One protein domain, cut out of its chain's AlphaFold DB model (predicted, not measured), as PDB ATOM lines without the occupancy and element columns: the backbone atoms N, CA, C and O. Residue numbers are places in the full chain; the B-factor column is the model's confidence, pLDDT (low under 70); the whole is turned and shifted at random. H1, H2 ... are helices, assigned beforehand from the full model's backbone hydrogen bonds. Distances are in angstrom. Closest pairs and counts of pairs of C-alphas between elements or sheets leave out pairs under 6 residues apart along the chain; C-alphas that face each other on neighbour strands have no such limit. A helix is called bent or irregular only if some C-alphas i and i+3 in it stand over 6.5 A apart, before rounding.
ATOM      1  N   THR A 180      35.896 -21.679  48.825       96.75
ATOM      2  CA  THR A 180      34.949 -22.699  48.322       96.75
ATOM      3  C   THR A 180      35.247 -23.200  46.899       96.75
ATOM      4  O   THR A 180      35.470 -24.400  46.762       96.75
ATOM      5  N   PRO A 181      35.314 -22.369  45.838       96.94
ATOM      6  CA  PRO A 181      35.668 -22.860  44.499       96.94
ATOM      7  C   PRO A 181      37.054 -23.523  44.430       96.94
ATOM      8  O   PRO A 181      37.226 -24.502  43.711       96.94
ATOM      9  N   GLY A 182      38.026 -23.045  45.207       97.50
ATOM     10  CA  GLY A 182      39.351 -23.656  45.297       97.50
ATOM     11  C   GLY A 182      39.350 -25.020  45.993       97.50
ATOM     12  O   GLY A 182      39.992 -25.947  45.509       97.50
ATOM     13  N   TYR A 183      38.592 -25.180  47.080       98.44
ATOM     14  CA  TYR A 183      38.412 -26.467  47.757       98.44
ATOM     15  C   TYR A 183      37.619 -27.460  46.904       98.44
ATOM     16  O   TYR A 183      37.948 -28.642  46.900       98.44
ATOM     17  N   VAL A 184      36.643 -26.991  46.117       97.88
ATOM     18  CA  VAL A 184      35.955 -27.825  45.118       97.88
ATOM     19  C   VAL A 184      36.931 -28.296  44.032       97.88
ATOM     20  O   VAL A 184      36.951 -29.482  43.710       97.88
ATOM     21  N   LEU A 185      37.786 -27.407  43.508       97.88
ATOM     22  CA  LEU A 185      38.828 -27.778  42.544       97.88
ATOM     23  C   LEU A 185      39.816 -28.793  43.140       97.88
ATOM     24  O   LEU A 185      40.153 -29.778  42.484       97.88
ATOM     25  N   LEU A 186      40.260 -28.584  44.382       98.56
ATOM     26  CA  LEU A 186      41.154 -29.502  45.087       98.56
ATOM     27  C   LEU A 186      40.515 -30.873  45.305       98.56
ATOM     28  O   LEU A 186      41.147 -31.881  44.990       98.56
ATOM     29  N   ALA A 187      39.263 -30.911  45.761       98.38
ATOM     30  CA  ALA A 187      38.520 -32.150  45.934       98.38
ATOM     31  C   ALA A 187      38.389 -32.922  44.616       98.38
ATOM     32  O   ALA A 187      38.707 -34.107  44.564       98.38
ATOM     33  N   LYS A 188      37.996 -32.240  43.532       97.44
ATOM     34  CA  LYS A 188      37.916 -32.851  42.201       97.44
ATOM     35  C   LYS A 188      39.270 -33.398  41.748       97.44
ATOM     36  O   LYS A 188      39.348 -34.526  41.282       97.44
ATOM     37  N   SER A 189      40.339 -32.623  41.922       98.12
ATOM     38  CA  SER A 189      41.688 -33.036  41.516       98.12
ATOM     39  C   SER A 189      42.136 -34.299  42.244       98.12
ATOM     40  O   SER A 189      42.688 -35.208  41.637       98.12
ATOM     41  N   GLN A 190      41.885 -34.367  43.552       98.44
ATOM     42  CA  GLN A 190      42.205 -35.541  44.358       98.44
ATOM     43  C   GLN A 190      41.348 -36.742  43.966       98.44
ATOM     44  O   GLN A 190      41.877 -37.841  43.868       98.44
ATOM     45  N   PHE A 191      40.065 -36.539  43.671       97.50
ATOM     46  CA  PHE A 191      39.195 -37.598  43.166       97.50
ATOM     47  C   PHE A 191      39.691 -38.167  41.826       97.50
ATOM     48  O   PHE A 191      39.780 -39.384  41.675       97.50
ATOM     49  N   ASP A 192      40.078 -37.305  40.882       97.19
ATOM     50  CA  ASP A 192      40.609 -37.719  39.576       97.19
ATOM     51  C   ASP A 192      41.941 -38.481  39.732       97.19
ATOM     52  O   ASP A 192      42.142 -39.525  39.109       97.19
ATOM     53  N   ILE A 193      42.828 -38.014  40.622       97.88
ATOM     54  CA  ILE A 193      44.079 -38.714  40.965       97.88
ATOM     55  C   ILE A 193      43.788 -40.074  41.617       97.88
ATOM     56  O   ILE A 193      44.427 -41.066  41.271       97.88
ATOM     57  N   GLY A 194      42.819 -40.141  42.532       97.19
ATOM     58  CA  GLY A 194      42.382 -41.390  43.154       97.19
ATOM     59  C   GLY A 194      41.875 -42.390  42.114       97.19
ATOM     60  O   GLY A 194      42.260 -43.558  42.152       97.19
ATOM     61  N   CYS A 195      41.100 -41.926  41.128       96.25
ATOM     62  CA  CYS A 195      40.663 -42.750  39.999       96.25
ATOM     63  C   CYS A 195      41.842 -43.265  39.164       96.25
ATOM     64  O   CYS A 195      41.860 -44.444  38.824       96.25
ATOM     65  N   TYR A 196      42.824 -42.410  38.857       96.88
ATOM     66  CA  TYR A 196      44.019 -42.791  38.094       96.88
ATOM     67  C   TYR A 196      44.854 -43.865  38.809       96.88
ATOM     68  O   TYR A 196      45.340 -44.795  38.174       96.88
ATOM     69  N   LEU A 197      45.001 -43.758  40.133       96.44
ATOM     70  CA  LEU A 197      45.808 -44.685  40.930       96.44
ATOM     71  C   LEU A 197      45.089 -45.990  41.291       96.44
ATOM     72  O   LEU A 197      45.738 -46.895  41.803       96.44
ATOM     73  N   HIS A 198      43.781 -46.105  41.046       95.38
ATOM     74  CA  HIS A 198      42.950 -47.185  41.589       95.38
ATOM     75  C   HIS A 198      43.491 -48.595  41.316       95.38
ATOM     76  O   HIS A 198      43.532 -49.420  42.229       95.38
ATOM     77  N   ASP A 199      43.937 -48.847  40.084       93.56
ATOM     78  CA  ASP A 199      44.399 -50.172  39.659       93.56
ATOM     79  C   ASP A 199      45.886 -50.414  39.976       93.56
ATOM     80  O   ASP A 199      46.311 -51.561  40.104       93.56
ATOM     81  N   SER A 200      46.689 -49.350  40.108       95.50
ATOM     82  CA  SER A 200      48.145 -49.444  40.296       95.50
ATOM     83  C   SER A 200      48.600 -49.310  41.750       95.50
ATOM     84  O   SER A 200      49.626 -49.867  42.125       95.50
ATOM     85  N   ASP A 201      47.880 -48.524  42.550       96.00
ATOM     86  CA  ASP A 201      48.237 -48.157  43.921       96.00
ATOM     87  C   ASP A 201      46.962 -47.852  44.721       96.00
ATOM     88  O   ASP A 201      46.523 -46.704  44.879       96.00
ATOM     89  N   ARG A 202      46.327 -48.929  45.184       94.69
ATOM     90  CA  ARG A 202      45.029 -48.873  45.859       94.69
ATOM     91  C   ARG A 202      45.076 -48.089  47.170       94.69
ATOM     92  O   ARG A 202      44.146 -47.341  47.446       94.69
ATOM     93  N   GLU A 203      46.148 -48.220  47.947       94.88
ATOM     94  CA  GLU A 203      46.301 -47.508  49.222       94.88
ATOM     95  C   GLU A 203      46.339 -45.993  48.996       94.88
ATOM     96  O   GLU A 203      45.566 -45.246  49.599       94.88
ATOM     97  N   ARG A 204      47.160 -45.516  48.049       96.06
ATOM     98  CA  ARG A 204      47.179 -44.084  47.723       96.06
ATOM     99  C   ARG A 204      45.869 -43.623  47.100       96.06
ATOM    100  O   ARG A 204      45.453 -42.496  47.360       96.06
ATOM    101  N   SER A 205      45.228 -44.462  46.287       96.38
ATOM    102  CA  SER A 205      43.903 -44.184  45.724       96.38
ATOM    103  C   SER A 205      42.874 -43.904  46.830       96.38
ATOM    104  O   SER A 205      42.223 -42.858  46.801       96.38
ATOM    105  N   GLU A 206      42.804 -44.766  47.851       95.88
ATOM    106  CA  GLU A 206      41.935 -44.594  49.025       95.88
ATOM    107  C   GLU A 206      42.246 -43.292  49.778       95.88
ATOM    108  O   GLU A 206      41.337 -42.491  50.013       95.88
ATOM    109  N   MET A 207      43.525 -43.004  50.049       96.62
ATOM    110  CA  MET A 207      43.930 -41.743  50.687       96.62
ATOM    111  C   MET A 207      43.470 -40.511  49.892       96.62
ATOM    112  O   MET A 207      43.019 -39.519  50.469       96.62
ATOM    113  N   PHE A 208      43.583 -40.535  48.562       98.00
ATOM    114  CA  PHE A 208      43.141 -39.421  47.725       98.00
ATOM    115  C   PHE A 208      41.624 -39.238  47.750       98.00
ATOM    116  O   PHE A 208      41.158 -38.098  47.799       98.00
ATOM    117  N   PHE A 209      40.856 -40.327  47.780       97.88
ATOM    118  CA  PHE A 209      39.405 -40.268  47.928       97.88
ATOM    119  C   PHE A 209      38.967 -39.710  49.288       97.88
ATOM    120  O   PHE A 209      38.069 -38.867  49.341       97.88
ATOM    121  N   GLU A 210      39.641 -40.094  50.373       97.31
ATOM    122  CA  GLU A 210      39.436 -39.516  51.707       97.31
ATOM    123  C   GLU A 210      39.671 -38.009  51.725       97.31
ATOM    124  O   GLU A 210      38.811 -37.237  52.161       97.31
ATOM    125  N   GLN A 211      40.803 -37.565  51.172       98.38
ATOM    126  CA  GLN A 211      41.103 -36.139  51.094       98.38
ATOM    127  C   GLN A 211      40.114 -35.386  50.195       98.38
ATOM    128  O   GLN A 211      39.730 -34.262  50.528       98.38
ATOM    129  N   ALA A 212      39.667 -35.998  49.095       98.31
ATOM    130  CA  ALA A 212      38.675 -35.408  48.209       98.31
ATOM    131  C   ALA A 212      37.355 -35.145  48.949       98.31
ATOM    132  O   ALA A 212      36.837 -34.028  48.909       98.31
ATOM    133  N   TYR A 213      36.853 -36.140  49.688       98.31
ATOM    134  CA  TYR A 213      35.642 -35.994  50.494       98.31
ATOM    135  C   TYR A 213      35.810 -34.929  51.584       98.31
ATOM    136  O   TYR A 213      34.985 -34.020  51.693       98.31
ATOM    137  N   LYS A 214      36.919 -34.972  52.337       98.62
ATOM    138  CA  LYS A 214      37.229 -33.966  53.366       98.62
ATOM    139  C   LYS A 214      37.199 -32.543  52.795       98.62
ATOM    140  O   LYS A 214      36.613 -31.644  53.397       98.62
ATOM    141  N   ASN A 215      37.791 -32.329  51.621       98.69
ATOM    142  CA  ASN A 215      37.822 -31.015  50.979       98.69
ATOM    143  C   ASN A 215      36.445 -30.549  50.479       98.69
ATOM    144  O   ASN A 215      36.180 -29.347  50.521       98.69
ATOM    145  N   LEU A 216      35.535 -31.454  50.089       98.31
ATOM    146  CA  LEU A 216      34.136 -31.084  49.832       98.31
ATOM    147  C   LEU A 216      33.424 -30.622  51.108       98.31
ATOM    148  O   LEU A 216      32.687 -29.640  51.065       98.31
ATOM    149  N   VAL A 217      33.667 -31.274  52.247       98.50
ATOM    150  CA  VAL A 217      33.109 -30.839  53.543       98.50
ATOM    151  C   VAL A 217      33.625 -29.443  53.916       98.50
ATOM    152  O   VAL A 217      32.844 -28.576  54.305       98.50
ATOM    153  N   ILE A 218      34.921 -29.170  53.726       98.56
ATOM    154  CA  ILE A 218      35.481 -27.822  53.936       98.56
ATOM    155  C   ILE A 218      34.809 -26.801  53.005       98.56
ATOM    156  O   ILE A 218      34.419 -25.717  53.448       98.56
ATOM    157  N   ALA A 219      34.648 -27.140  51.722       98.06
ATOM    158  CA  ALA A 219      34.011 -26.265  50.744       98.06
ATOM    159  C   ALA A 219      32.570 -25.901  51.137       98.06
ATOM    160  O   ALA A 219      32.196 -24.730  51.028       98.06
ATOM    161  N   GLU A 220      31.798 -26.874  51.630       97.62
ATOM    162  CA  GLU A 220      30.425 -26.695  52.114       97.62
ATOM    163  C   GLU A 220      30.356 -25.749  53.317       97.62
ATOM    164  O   GLU A 220      29.567 -24.803  53.313       97.62
ATOM    165  N   VAL A 221      31.246 -25.912  54.302       97.81
ATOM    166  CA  VAL A 221      31.327 -25.006  55.464       97.81
ATOM    167  C   VAL A 221      31.623 -23.561  55.040       97.81
ATOM    168  O   VAL A 221      31.093 -22.614  55.624       97.81
ATOM    169  N   LEU A 222      32.464 -23.376  54.020       95.88
ATOM    170  CA  LEU A 222      32.871 -22.057  53.528       95.88
ATOM    171  C   LEU A 222      31.858 -21.421  52.566       95.88
ATOM    172  O   LEU A 222      31.874 -20.198  52.393       95.88
ATOM    173  N   GLN A 223      30.973 -22.212  51.951       95.31
ATOM    174  CA  GLN A 223      30.060 -21.768  50.891       95.31
ATOM    175  C   GLN A 223      29.235 -20.522  51.267       95.31
ATOM    176  O   GLN A 223      29.193 -19.592  50.452       95.31
ATOM    177  N   PRO A 224      28.646 -20.402  52.475       94.12
ATOM    178  CA  PRO A 224      27.885 -19.209  52.866       94.12
ATOM    179  C   PRO A 224      28.695 -17.904  52.844       94.12
ATOM    180  O   PRO A 224      28.120 -16.824  52.735       94.12
ATOM    181  N   TYR A 225      30.025 -17.991  52.925       92.75
ATOM    182  CA  TYR A 225      30.943 -16.852  53.006       92.75
ATOM    183  C   TYR A 225      31.639 -16.529  51.674       92.75
ATOM    184  O   TYR A 225      32.313 -15.505  51.555       92.75
ATOM    185  N   CYS A 226      31.491 -17.394  50.668       92.25
ATOM    186  CA  CYS A 226      32.271 -17.358  49.427       92.25
ATOM    187  C   CYS A 226      31.420 -17.098  48.175       92.25
ATOM    188  O   CYS A 226      31.823 -17.484  47.079       92.25
ATOM    189  N   GLN A 227      30.260 -16.448  48.310       92.25
ATOM    190  CA  GLN A 227      29.324 -16.239  47.194       92.25
ATOM    191  C   GLN A 227      29.964 -15.492  46.013       92.25
ATOM    192  O   GLN A 227      29.849 -15.940  44.876       92.25
ATOM    193  N   ASN A 228      30.739 -14.430  46.271       92.31
ATOM    194  CA  ASN A 228      31.443 -13.702  45.208       92.31
ATOM    195  C   ASN A 228      32.518 -14.563  44.527       92.31
ATOM    196  O   ASN A 228      32.660 -14.529  43.306       92.31
ATOM    197  N   SER A 229      33.264 -15.362  45.298       92.62
ATOM    198  CA  SER A 229      34.260 -16.288  44.746       92.62
ATOM    199  C   SER A 229      33.606 -17.344  43.858       92.62
ATOM    200  O   SER A 229      34.091 -17.585  42.760       92.62
ATOM    201  N   LEU A 230      32.494 -17.937  44.305       92.06
ATOM    202  CA  LEU A 230      31.714 -18.912  43.536       92.06
ATOM    203  C   LEU A 230      31.161 -18.310  42.246       92.06
ATOM    204  O   LEU A 230      31.298 -18.908  41.180       92.06
ATOM    205  N   HIS A 231      30.571 -17.117  42.337       91.81
ATOM    206  CA  HIS A 231      30.054 -16.400  41.179       91.81
ATOM    207  C   HIS A 231      31.152 -16.137  40.151       91.81
ATOM    208  O   HIS A 231      30.961 -16.435  38.980       91.81
ATOM    209  N   ASN A 232      32.317 -15.644  40.573       91.25
ATOM    210  CA  ASN A 232      33.420 -15.347  39.655       91.25
ATOM    211  C   ASN A 232      34.064 -16.615  39.070       91.25
ATOM    212  O   ASN A 232      34.438 -16.630  37.901       91.25
ATOM    213  N   ALA A 233      34.201 -17.671  39.875       91.94
ATOM    214  CA  ALA A 233      34.792 -18.944  39.460       91.94
ATOM    215  C   ALA A 233      33.948 -19.674  38.406       91.94
ATOM    216  O   ALA A 233      34.496 -20.329  37.520       91.94
ATOM    217  N   TYR A 234      32.625 -19.557  38.509       89.62
ATOM    218  CA  TYR A 234      31.675 -20.307  37.688       89.62
ATOM    219  C   TYR A 234      30.714 -19.408  36.912       89.62
ATOM    220  O   TYR A 234      29.634 -19.843  36.525       89.62
ATOM    221  N   HIS A 235      31.075 -18.140  36.710       86.19
ATOM    222  CA  HIS A 235      30.300 -17.164  35.936       86.19
ATOM    223  C   HIS A 235      28.817 -17.101  36.349       86.19
ATOM    224  O   HIS A 235      27.910 -17.099  35.518       86.19
ATOM    225  N   GLY A 236      28.548 -17.140  37.655       84.75
ATOM    226  CA  GLY A 236      27.203 -17.151  38.242       84.75
ATOM    227  C   GLY A 236      26.361 -18.398  37.938       84.75
ATOM    228  O   GLY A 236      25.184 -18.430  38.278       84.75
ATOM    229  N   LEU A 237      26.908 -19.415  37.260       84.00
ATOM    230  CA  LEU A 237      26.209 -20.675  36.959       84.00
ATOM    231  C   LEU A 237      26.206 -21.623  38.164       84.00
ATOM    232  O   LEU A 237      25.520 -22.638  38.156       84.00
ATOM    233  N   GLY A 238      26.938 -21.271  39.221       85.62
ATOM    234  CA  GLY A 238      27.060 -22.089  40.413       85.62
ATOM    235  C   GLY A 238      27.938 -23.316  40.181       85.62
ATOM    236  O   GLY A 238      28.712 -23.399  39.232       85.62
ATOM    237  N   ILE A 239      27.826 -24.277  41.090       87.31
ATOM    238  CA  ILE A 239      28.746 -25.417  41.195       87.31
ATOM    239  C   ILE A 239      28.568 -26.418  40.045       87.31
ATOM    240  O   ILE A 239      29.471 -27.201  39.779       87.31
ATOM    241  N   ILE A 240      27.480 -26.333  39.279       85.81
ATOM    242  CA  ILE A 240      27.252 -27.194  38.110       85.81
ATOM    243  C   ILE A 240      28.413 -27.160  37.101       85.81
ATOM    244  O   ILE A 240      28.752 -28.182  36.521       85.81
ATOM    245  N   GLN A 241      29.088 -26.014  36.962       79.69
ATOM    246  CA  GLN A 241      30.241 -25.824  36.069       79.69
ATOM    247  C   GLN A 241      31.581 -26.287  36.670       79.69
ATOM    248  O   GLN A 241      32.631 -26.225  36.019       79.69
ATOM    249  N   SER A 242      31.582 -26.713  37.934       76.12
ATOM    250  CA  SER A 242      32.780 -27.187  38.626       76.12
ATOM    251  C   SER A 242      33.042 -28.673  38.413       76.12
ATOM    252  O   SER A 242      34.112 -29.155  38.781       76.12
ATOM    253  N   ASN A 243      32.058 -29.422  37.916       79.50
ATOM    254  CA  ASN A 243      32.097 -30.875  37.905       79.50
ATOM    255  C   ASN A 243      31.564 -31.437  36.586       79.50
ATOM    256  O   ASN A 243      30.615 -30.915  36.013       79.50
ATOM    257  N   GLY A 244      32.167 -32.533  36.120       77.56
ATOM    258  CA  GLY A 244      31.744 -33.213  34.890       77.56
ATOM    259  C   GLY A 244      30.438 -34.003  35.030       77.56
ATOM    260  O   GLY A 244      30.042 -34.675  34.085       77.56
ATOM    261  N   PHE A 245      29.789 -33.952  36.198       83.25
ATOM    262  CA  PHE A 245      28.584 -34.719  36.520       83.25
ATOM    263  C   PHE A 245      27.298 -33.888  36.415       83.25
ATOM    264  O   PHE A 245      26.209 -34.443  36.533       83.25
ATOM    265  N   GLY A 246      27.402 -32.566  36.230       83.00
ATOM    266  CA  GLY A 246      26.245 -31.671  36.180       83.00
ATOM    267  C   GLY A 246      25.510 -31.524  37.518       83.00
ATOM    268  O   GLY A 246      24.321 -31.214  37.534       83.00
ATOM    269  N   LEU A 247      26.191 -31.745  38.646       89.00
ATOM    270  CA  LEU A 247      25.593 -31.660  39.982       89.00
ATOM    271  C   LEU A 247      25.593 -30.220  40.499       89.00
ATOM    272  O   LEU A 247      26.605 -29.519  40.425       89.00
ATOM    273  N   ALA A 248      24.454 -29.781  41.036       87.12
ATOM    274  CA  ALA A 248      24.226 -28.383  41.393       87.12
ATOM    275  C   ALA A 248      24.708 -28.008  42.804       87.12
ATOM    276  O   ALA A 248      24.931 -26.825  43.072       87.12
ATOM    277  N   THR A 249      24.878 -28.982  43.706       91.81
ATOM    278  CA  THR A 249      25.238 -28.731  45.110       91.81
ATOM    279  C   THR A 249      26.481 -29.507  45.552       91.81
ATOM    280  O   THR A 249      26.837 -30.539  44.982       91.81
ATOM    281  N   ILE A 250      27.158 -29.007  46.595       94.44
ATOM    282  CA  ILE A 250      28.300 -29.706  47.210       94.44
ATOM    283  C   ILE A 250      27.840 -31.006  47.876       94.44
ATOM    284  O   ILE A 250      28.536 -32.012  47.774       94.44
ATOM    285  N   SER A 251      26.654 -31.012  48.484       94.88
ATOM    286  CA  SER A 251      26.071 -32.210  49.098       94.88
ATOM    287  C   SER A 251      25.788 -33.316  48.069       94.88
ATOM    288  O   SER A 251      26.093 -34.489  48.303       94.88
ATOM    289  N   ASP A 252      25.310 -32.950  46.872       94.75
ATOM    290  CA  ASP A 252      25.151 -33.907  45.771       94.75
ATOM    291  C   ASP A 252      26.507 -34.471  45.326       94.75
ATOM    292  O   ASP A 252      26.627 -35.674  45.089       94.75
ATOM    293  N   LEU A 253      27.546 -33.628  45.254       94.81
ATOM    294  CA  LEU A 253      28.910 -34.067  44.936       94.81
ATOM    295  C   LEU A 253      29.478 -35.019  45.994       94.81
ATOM    296  O   LEU A 253      30.067 -36.036  45.634       94.81
ATOM    297  N   GLN A 254      29.273 -34.733  47.283       96.31
ATOM    298  CA  GLN A 254      29.671 -35.619  48.382       96.31
ATOM    299  C   GLN A 254      28.990 -36.984  48.245       96.31
ATOM    300  O   GLN A 254      29.660 -38.018  48.265       96.31
ATOM    301  N   THR A 255      27.670 -36.988  48.031       95.88
ATOM    302  CA  THR A 255      26.884 -38.214  47.837       95.88
ATOM    303  C   THR A 255      27.369 -38.997  46.618       95.88
ATOM    304  O   THR A 255      27.494 -40.221  46.669       95.88
ATOM    305  N   HIS A 256      27.668 -38.301  45.520       95.38
ATOM    306  CA  HIS A 256      28.199 -38.914  44.311       95.38
ATOM    307  C   HIS A 256      29.568 -39.562  44.546       95.38
ATOM    308  O   HIS A 256      29.763 -40.710  44.152       95.38
ATOM    309  N   PHE A 257      30.491 -38.871  45.226       95.44
ATOM    310  CA  PHE A 257      31.821 -39.404  45.536       95.44
ATOM    311  C   PHE A 257      31.718 -40.670  46.381       95.44
ATOM    312  O   PHE A 257      32.296 -41.685  46.006       95.44
ATOM    313  N   VAL A 258      30.927 -40.645  47.460       95.75
ATOM    314  CA  VAL A 258      30.710 -41.819  48.322       95.75
ATOM    315  C   VAL A 258      30.208 -43.007  47.504       95.75
ATOM    316  O   VAL A 258      30.835 -44.062  47.516       95.75
ATOM    317  N   ARG A 259      29.143 -42.819  46.712       95.81
ATOM    318  CA  ARG A 259      28.572 -43.893  45.880       95.81
ATOM    319  C   ARG A 259      29.567 -44.448  44.866       95.81
ATOM    320  O   ARG A 259      29.602 -45.654  44.644       95.81
ATOM    321  N   PHE A 260      30.362 -43.584  44.237       95.00
ATOM    322  CA  PHE A 260      31.380 -44.011  43.282       95.00
ATOM    323  C   PHE A 260      32.471 -44.854  43.956       95.00
ATOM    324  O   PHE A 260      32.845 -45.905  43.437       95.00
ATOM    325  N   ILE A 261      32.960 -44.406  45.114       94.00
ATOM    326  CA  ILE A 261      34.025 -45.068  45.881       94.00
ATOM    327  C   ILE A 261      33.542 -46.434  46.393       94.00
ATOM    328  O   ILE A 261      34.214 -47.446  46.184       94.00
ATOM    329  N   GLU A 262      32.343 -46.485  46.978       93.31
ATOM    330  CA  GLU A 262      31.712 -47.726  47.444       93.31
ATOM    331  C   GLU A 262      31.446 -48.700  46.289       93.31
ATOM    332  O   GLU A 262      31.693 -49.900  46.417       93.31
ATOM    333  N   GLY A 263      31.018 -48.190  45.128       93.31
ATOM    334  CA  GLY A 263      30.828 -48.981  43.910       93.31
ATOM    335  C   GLY A 263      32.113 -49.632  43.383       93.31
ATOM    336  O   GLY A 263      32.042 -50.624  42.660       93.31
ATOM    337  N   ARG A 264      33.287 -49.125  43.782       90.25
ATOM    338  CA  ARG A 264      34.606 -49.719  43.496       90.25
ATOM    339  C   ARG A 264      35.127 -50.623  44.618       90.25
ATOM    340  O   ARG A 264      36.283 -51.043  44.595       90.25
ATOM    341  N   GLY A 265      34.290 -50.935  45.607       89.81
ATOM    342  CA  GLY A 265      34.647 -51.802  46.728       89.81
ATOM    343  C   GLY A 265      35.670 -51.188  47.686       89.81
ATOM    344  O   GLY A 265      36.335 -51.927  48.414       89.81
ATOM    345  N   LEU A 266      35.825 -49.862  47.673       88.75
ATOM    346  CA  LEU A 266      36.618 -49.122  48.651       88.75
ATOM    347  C   LEU A 266      35.704 -48.664  49.790       88.75
ATOM    348  O   LEU A 266      34.527 -48.372  49.575       88.75
ATOM    349  N   LYS A 267      36.239 -48.603  51.010       87.12
ATOM    350  CA  LYS A 267      35.506 -48.103  52.177       87.12
ATOM    351  C   LYS A 267      36.064 -46.750  52.571       87.12
ATOM    352  O   LYS A 267      37.215 -46.653  52.970       87.12
ATOM    353  N   LEU A 268      35.227 -45.728  52.478       89.62
ATOM    354  CA  LEU A 268      35.573 -44.382  52.902       89.62
ATOM    355  C   LEU A 268      35.249 -44.210  54.390       89.62
ATOM    356  O   LEU A 268      34.118 -44.491  54.799       89.62
ATOM    357  N   ASN A 269      36.179 -43.692  55.199       93.44
ATOM    358  CA  ASN A 269      35.859 -43.293  56.573       93.44
ATOM    359  C   ASN A 269      35.108 -41.948  56.593       93.44
ATOM    360  O   ASN A 269      35.638 -40.907  56.988       93.44
ATOM    361  N   VAL A 270      33.855 -41.969  56.127       93.62
ATOM    362  CA  VAL A 270      33.003 -40.778  55.967       93.62
ATOM    363  C   VAL A 270      32.875 -39.993  57.269       93.62
ATOM    364  O   VAL A 270      32.964 -38.768  57.247       93.62
ATOM    365  N   LEU A 271      32.689 -40.685  58.399       95.25
ATOM    366  CA  LEU A 271      32.525 -40.049  59.708       95.25
ATOM    367  C   LEU A 271      33.775 -39.259  60.099       95.25
ATOM    368  O   LEU A 271      33.680 -38.076  60.422       95.25
ATOM    369  N   GLU A 272      34.951 -39.881  60.003       96.50
ATOM    370  CA  GLU A 272      36.204 -39.212  60.342       96.50
ATOM    371  C   GLU A 272      36.502 -38.045  59.395       96.50
ATOM    372  O   GLU A 272      36.842 -36.951  59.850       96.50
ATOM    373  N   MET A 273      36.345 -38.243  58.081       97.56
ATOM    374  CA  MET A 273      36.606 -37.187  57.099       97.56
ATOM    375  C   MET A 273      35.631 -36.016  57.243       97.56
ATOM    376  O   MET A 273      36.031 -34.861  57.080       97.56
ATOM    377  N   ASN A 274      34.377 -36.289  57.608       97.50
ATOM    378  CA  ASN A 274      33.400 -35.258  57.935       97.50
ATOM    379  C   ASN A 274      33.827 -34.451  59.170       97.50
ATOM    380  O   ASN A 274      33.868 -33.224  59.119       97.50
ATOM    381  N   ASP A 275      34.226 -35.116  60.254       98.19
ATOM    382  CA  ASP A 275      34.667 -34.441  61.477       98.19
ATOM    383  C   ASP A 275      35.949 -33.620  61.271       98.19
ATOM    384  O   ASP A 275      36.083 -32.509  61.797       98.19
ATOM    385  N   GLN A 276      36.907 -34.134  60.495       98.31
ATOM    386  CA  GLN A 276      38.105 -33.385  60.113       98.31
ATOM    387  C   GLN A 276      37.749 -32.167  59.248       98.31
ATOM    388  O   GLN A 276      38.142 -31.047  59.585       98.31
ATOM    389  N   GLY A 277      36.955 -32.359  58.191       98.25
ATOM    390  CA  GLY A 277      36.548 -31.285  57.284       98.25
ATOM    391  C   GLY A 277      35.748 -30.185  57.987       98.25
ATOM    392  O   GLY A 277      36.008 -29.000  57.780       98.25
ATOM    393  N   LEU A 278      34.841 -30.551  58.900       98.25
ATOM    394  CA  LEU A 278      34.092 -29.598  59.721       98.25
ATOM    395  C   LEU A 278      35.008 -28.784  60.642       98.25
ATOM    396  O   LEU A 278      34.808 -27.576  60.788       98.25
ATOM    397  N   ARG A 279      35.999 -29.419  61.281       98.31
ATOM    398  CA  ARG A 279      36.965 -28.722  62.149       98.31
ATOM    399  C   ARG A 279      37.824 -27.741  61.354       98.31
ATOM    400  O   ARG A 279      37.908 -26.575  61.742       98.31
ATOM    401  N   GLU A 280      38.412 -28.185  60.246       98.12
ATOM    402  CA  GLU A 280      39.247 -27.343  59.379       98.12
ATOM    403  C   GLU A 280      38.435 -26.184  58.774       98.12
ATOM    404  O   GLU A 280      38.839 -25.023  58.869       98.12
ATOM    405  N   GLY A 281      37.237 -26.462  58.247       97.44
ATOM    406  CA  GLY A 281      36.337 -25.441  57.707       97.44
ATOM    407  C   GLY A 281      35.955 -24.380  58.745       97.44
ATOM    408  O   GLY A 281      36.050 -23.182  58.475       97.44
ATOM    409  N   LYS A 282      35.596 -24.791  59.971       96.88
ATOM    410  CA  LYS A 282      35.291 -23.855  61.068       96.88
ATOM    411  C   LYS A 282      36.502 -23.008  61.461       96.88
ATOM    412  O   LYS A 282      36.337 -21.817  61.723       96.88
ATOM    413  N   ALA A 283      37.704 -23.583  61.478       95.75
ATOM    414  CA  ALA A 283      38.930 -22.839  61.764       95.75
ATOM    415  C   ALA A 283      39.194 -21.754  60.703       95.75
ATOM    416  O   ALA A 283      39.523 -20.615  61.045       95.75
ATOM    417  N   LEU A 284      38.967 -22.062  59.421       94.44
ATOM    418  CA  LEU A 284      39.058 -21.088  58.326       94.44
ATOM    419  C   LEU A 284      38.012 -19.972  58.467       94.44
ATOM    420  O   LEU A 284      38.358 -18.796  58.350       94.44
ATOM    421  N   VAL A 285      36.764 -20.307  58.815       93.81
ATOM    422  CA  VAL A 285      35.724 -19.307  59.131       93.81
ATOM    423  C   VAL A 285      36.171 -18.383  60.267       93.81
ATOM    424  O   VAL A 285      36.086 -17.163  60.151       93.81
ATOM    425  N   GLN A 286      36.720 -18.932  61.349       91.38
ATOM    426  CA  GLN A 286      37.239 -18.140  62.468       91.38
ATOM    427  C   GLN A 286      38.484 -17.311  62.126       91.38
ATOM    428  O   GLN A 286      38.796 -16.357  62.843       91.38
ATOM    429  N   THR A 287      39.218 -17.672  61.080       89.56
ATOM    430  CA  THR A 287      40.442 -16.971  60.682       89.56
ATOM    431  C   THR A 287      40.116 -15.814  59.749       89.56
ATOM    432  O   THR A 287      40.583 -14.700  59.969       89.56
ATOM    433  N   PHE A 288      39.265 -16.054  58.750       87.00
ATOM    434  CA  PHE A 288      39.028 -15.117  57.652       87.00
ATOM    435  C   PHE A 288      37.669 -14.413  57.721       87.00
ATOM    436  O   PHE A 288      37.517 -13.322  57.179       87.00
ATOM    437  N   TYR A 289      36.685 -14.994  58.411       85.75
ATOM    438  CA  TYR A 289      35.278 -14.585  58.331       85.75
ATOM    439  C   TYR A 289      34.643 -14.251  59.684       85.75
ATOM    440  O   TYR A 289      33.416 -14.259  59.811       85.75
ATOM    441  N   ARG A 290      35.460 -13.957  60.705       73.81
ATOM    442  CA  ARG A 290      34.967 -13.548  62.028       73.81
ATOM    443  C   ARG A 290      33.904 -12.452  61.887       73.81
ATOM    444  O   ARG A 290      34.181 -11.441  61.246       73.81
ATOM    445  N   PRO A 291      32.729 -12.606  62.518       53.66
ATOM    446  CA  PRO A 291      31.758 -11.532  62.581       53.66
ATOM    447  C   PRO A 291      32.352 -10.410  63.435       53.66
ATOM    448  O   PRO A 291      32.440 -10.519  64.658       53.66
ATOM    449  N   THR A 292      32.783  -9.320  62.807       52.06
ATOM    450  CA  THR A 292      32.825  -8.035  63.503       52.06
ATOM    451  C   THR A 292      31.407  -7.736  63.987       52.06
ATOM    452  O   THR A 292      30.440  -7.957  63.257       52.06
ATOM    453  N   GLN A 293      31.259  -7.244  65.224       45.84
ATOM    454  CA  GLN A 293      29.949  -6.881  65.794       45.84
ATOM    455  C   GLN A 293      29.189  -5.827  64.958       45.84
ATOM    456  O   GLN A 293      27.999  -5.624  65.168       45.84
ATOM    457  N   ALA A 294      29.834  -5.229  63.954       44.44
ATOM    458  CA  ALA A 294      29.191  -4.540  62.848       44.44
ATOM    459  C   ALA A 294      29.445  -5.313  61.538       44.44
ATOM    460  O   ALA A 294      30.574  -5.361  61.054       44.44
ATOM    461  N   GLY A 295      28.393  -5.939  61.004       42.94
ATOM    462  CA  GLY A 295      28.229  -6.307  59.591       42.94
ATOM    463  C   GLY A 295      29.380  -7.044  58.895       42.94
ATOM    464  O   GLY A 295      30.252  -6.413  58.320       42.94
ATOM    465  N   LYS A 296      29.294  -8.381  58.858       47.03
ATOM    466  CA  LYS A 296      29.793  -9.311  57.815       47.03
ATOM    467  C   LYS A 296      30.791  -8.739  56.779       47.03
ATOM    468  O   LYS A 296      30.500  -8.749  55.584       47.03
ATOM    469  N   GLN A 297      31.984  -8.331  57.196       44.91
ATOM    470  CA  GLN A 297      33.122  -8.210  56.288       44.91
ATOM    471  C   GLN A 297      34.294  -9.035  56.821       44.91
ATOM    472  O   GLN A 297      34.525  -9.059  58.030       44.91
TER     473      GLN A 297
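What this domain is: This is residues 180 to 297 of the 317 residues of an uncharacterized protein of uncultured bacterium (UniProt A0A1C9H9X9). The longest helix, H2, runs through the middle, with H1 folded back along it as a helical hairpin and H5 beside it, making a three-helix up-and-down bundle. H6 crosses H2 on the side away from H1, the short helices H3 and H4 pack near the first residues of H1, and residues 290 to 295 stick out as a tail. The printed part has 118 residues with six named helices, H1 to H6 in chain order, and no named strand, and its class is all helix. It is compact, with a radius of gyration of the C-alphas of 15.0 A, and its elongated outline spans 53 by 29 by 18 A.

Where its parts are: H2 takes residues 202 to 225 and is 35.7 A long from first to last C-alpha, beginning at C-alpha 202 at (45.029, -48.873, 45.859). It is irregular: C-alphas 221 and 224 are 7.2 A apart. H1, residues 180 to 197, is 25.6 A long and begins at C-alpha 180 at (34.949, -22.699, 48.322). H5, residues 250 to 263, measures 19.7 A. H6, residues 270 to 288, measures 26.4 A and ends at C-alpha 288 at (39.028, -15.117, 57.652). H3 is residues 227 to 233. H4 is residues 238 to 242 and only just irregular, with C-alphas 238 and 241 6.6 A apart.

How they stand to each other: H1 and H2, a hairpin, touch at a shallow tilt of 12 degrees, opposite ways; their closest C-alphas, of Ala 187 and Ala 212, are 4.0 A apart. H2 touches H5 with residues 209 to 220 alone, at a shallow tilt of 14 degrees, opposite ways; the closest C-alphas are those of Glu 220 and Ile 250, 6.1 A. H1 and H5 are close but not clearly touching, at 8.0 A between the C-alphas of Phe 191 and Phe 257. H2 touches H6 at a steep tilt of 42 degrees, the same way, closest at the C-alphas of Ile 218 and Gly 281, 4.5 A. H1 and H6 are apart. With residues 180 to 181 alone H1 touches H3, closest at the C-alphas of Pro 181 and Leu 230, 5.7 A. H1 and H4 only just touch, with 3 pairs of C-alphas within 8 A. Every O i to N i+4 pair is within hydrogen-bond range in H1, H3, H5 and H6; H2 has 18 of 20, and H4 has 0 of 1 but 2 of 2 O i to N i+3 pairs.

The domain as a whole: The two C-alphas farthest apart, those of Ser 200 and Ala 294, are 53.7 A apart. The printed part has no cut, and no link is long. Residues 290 to 295 stand free. The mean pLDDT of the printed part is 90.9, with residues 291 to 297 under 70.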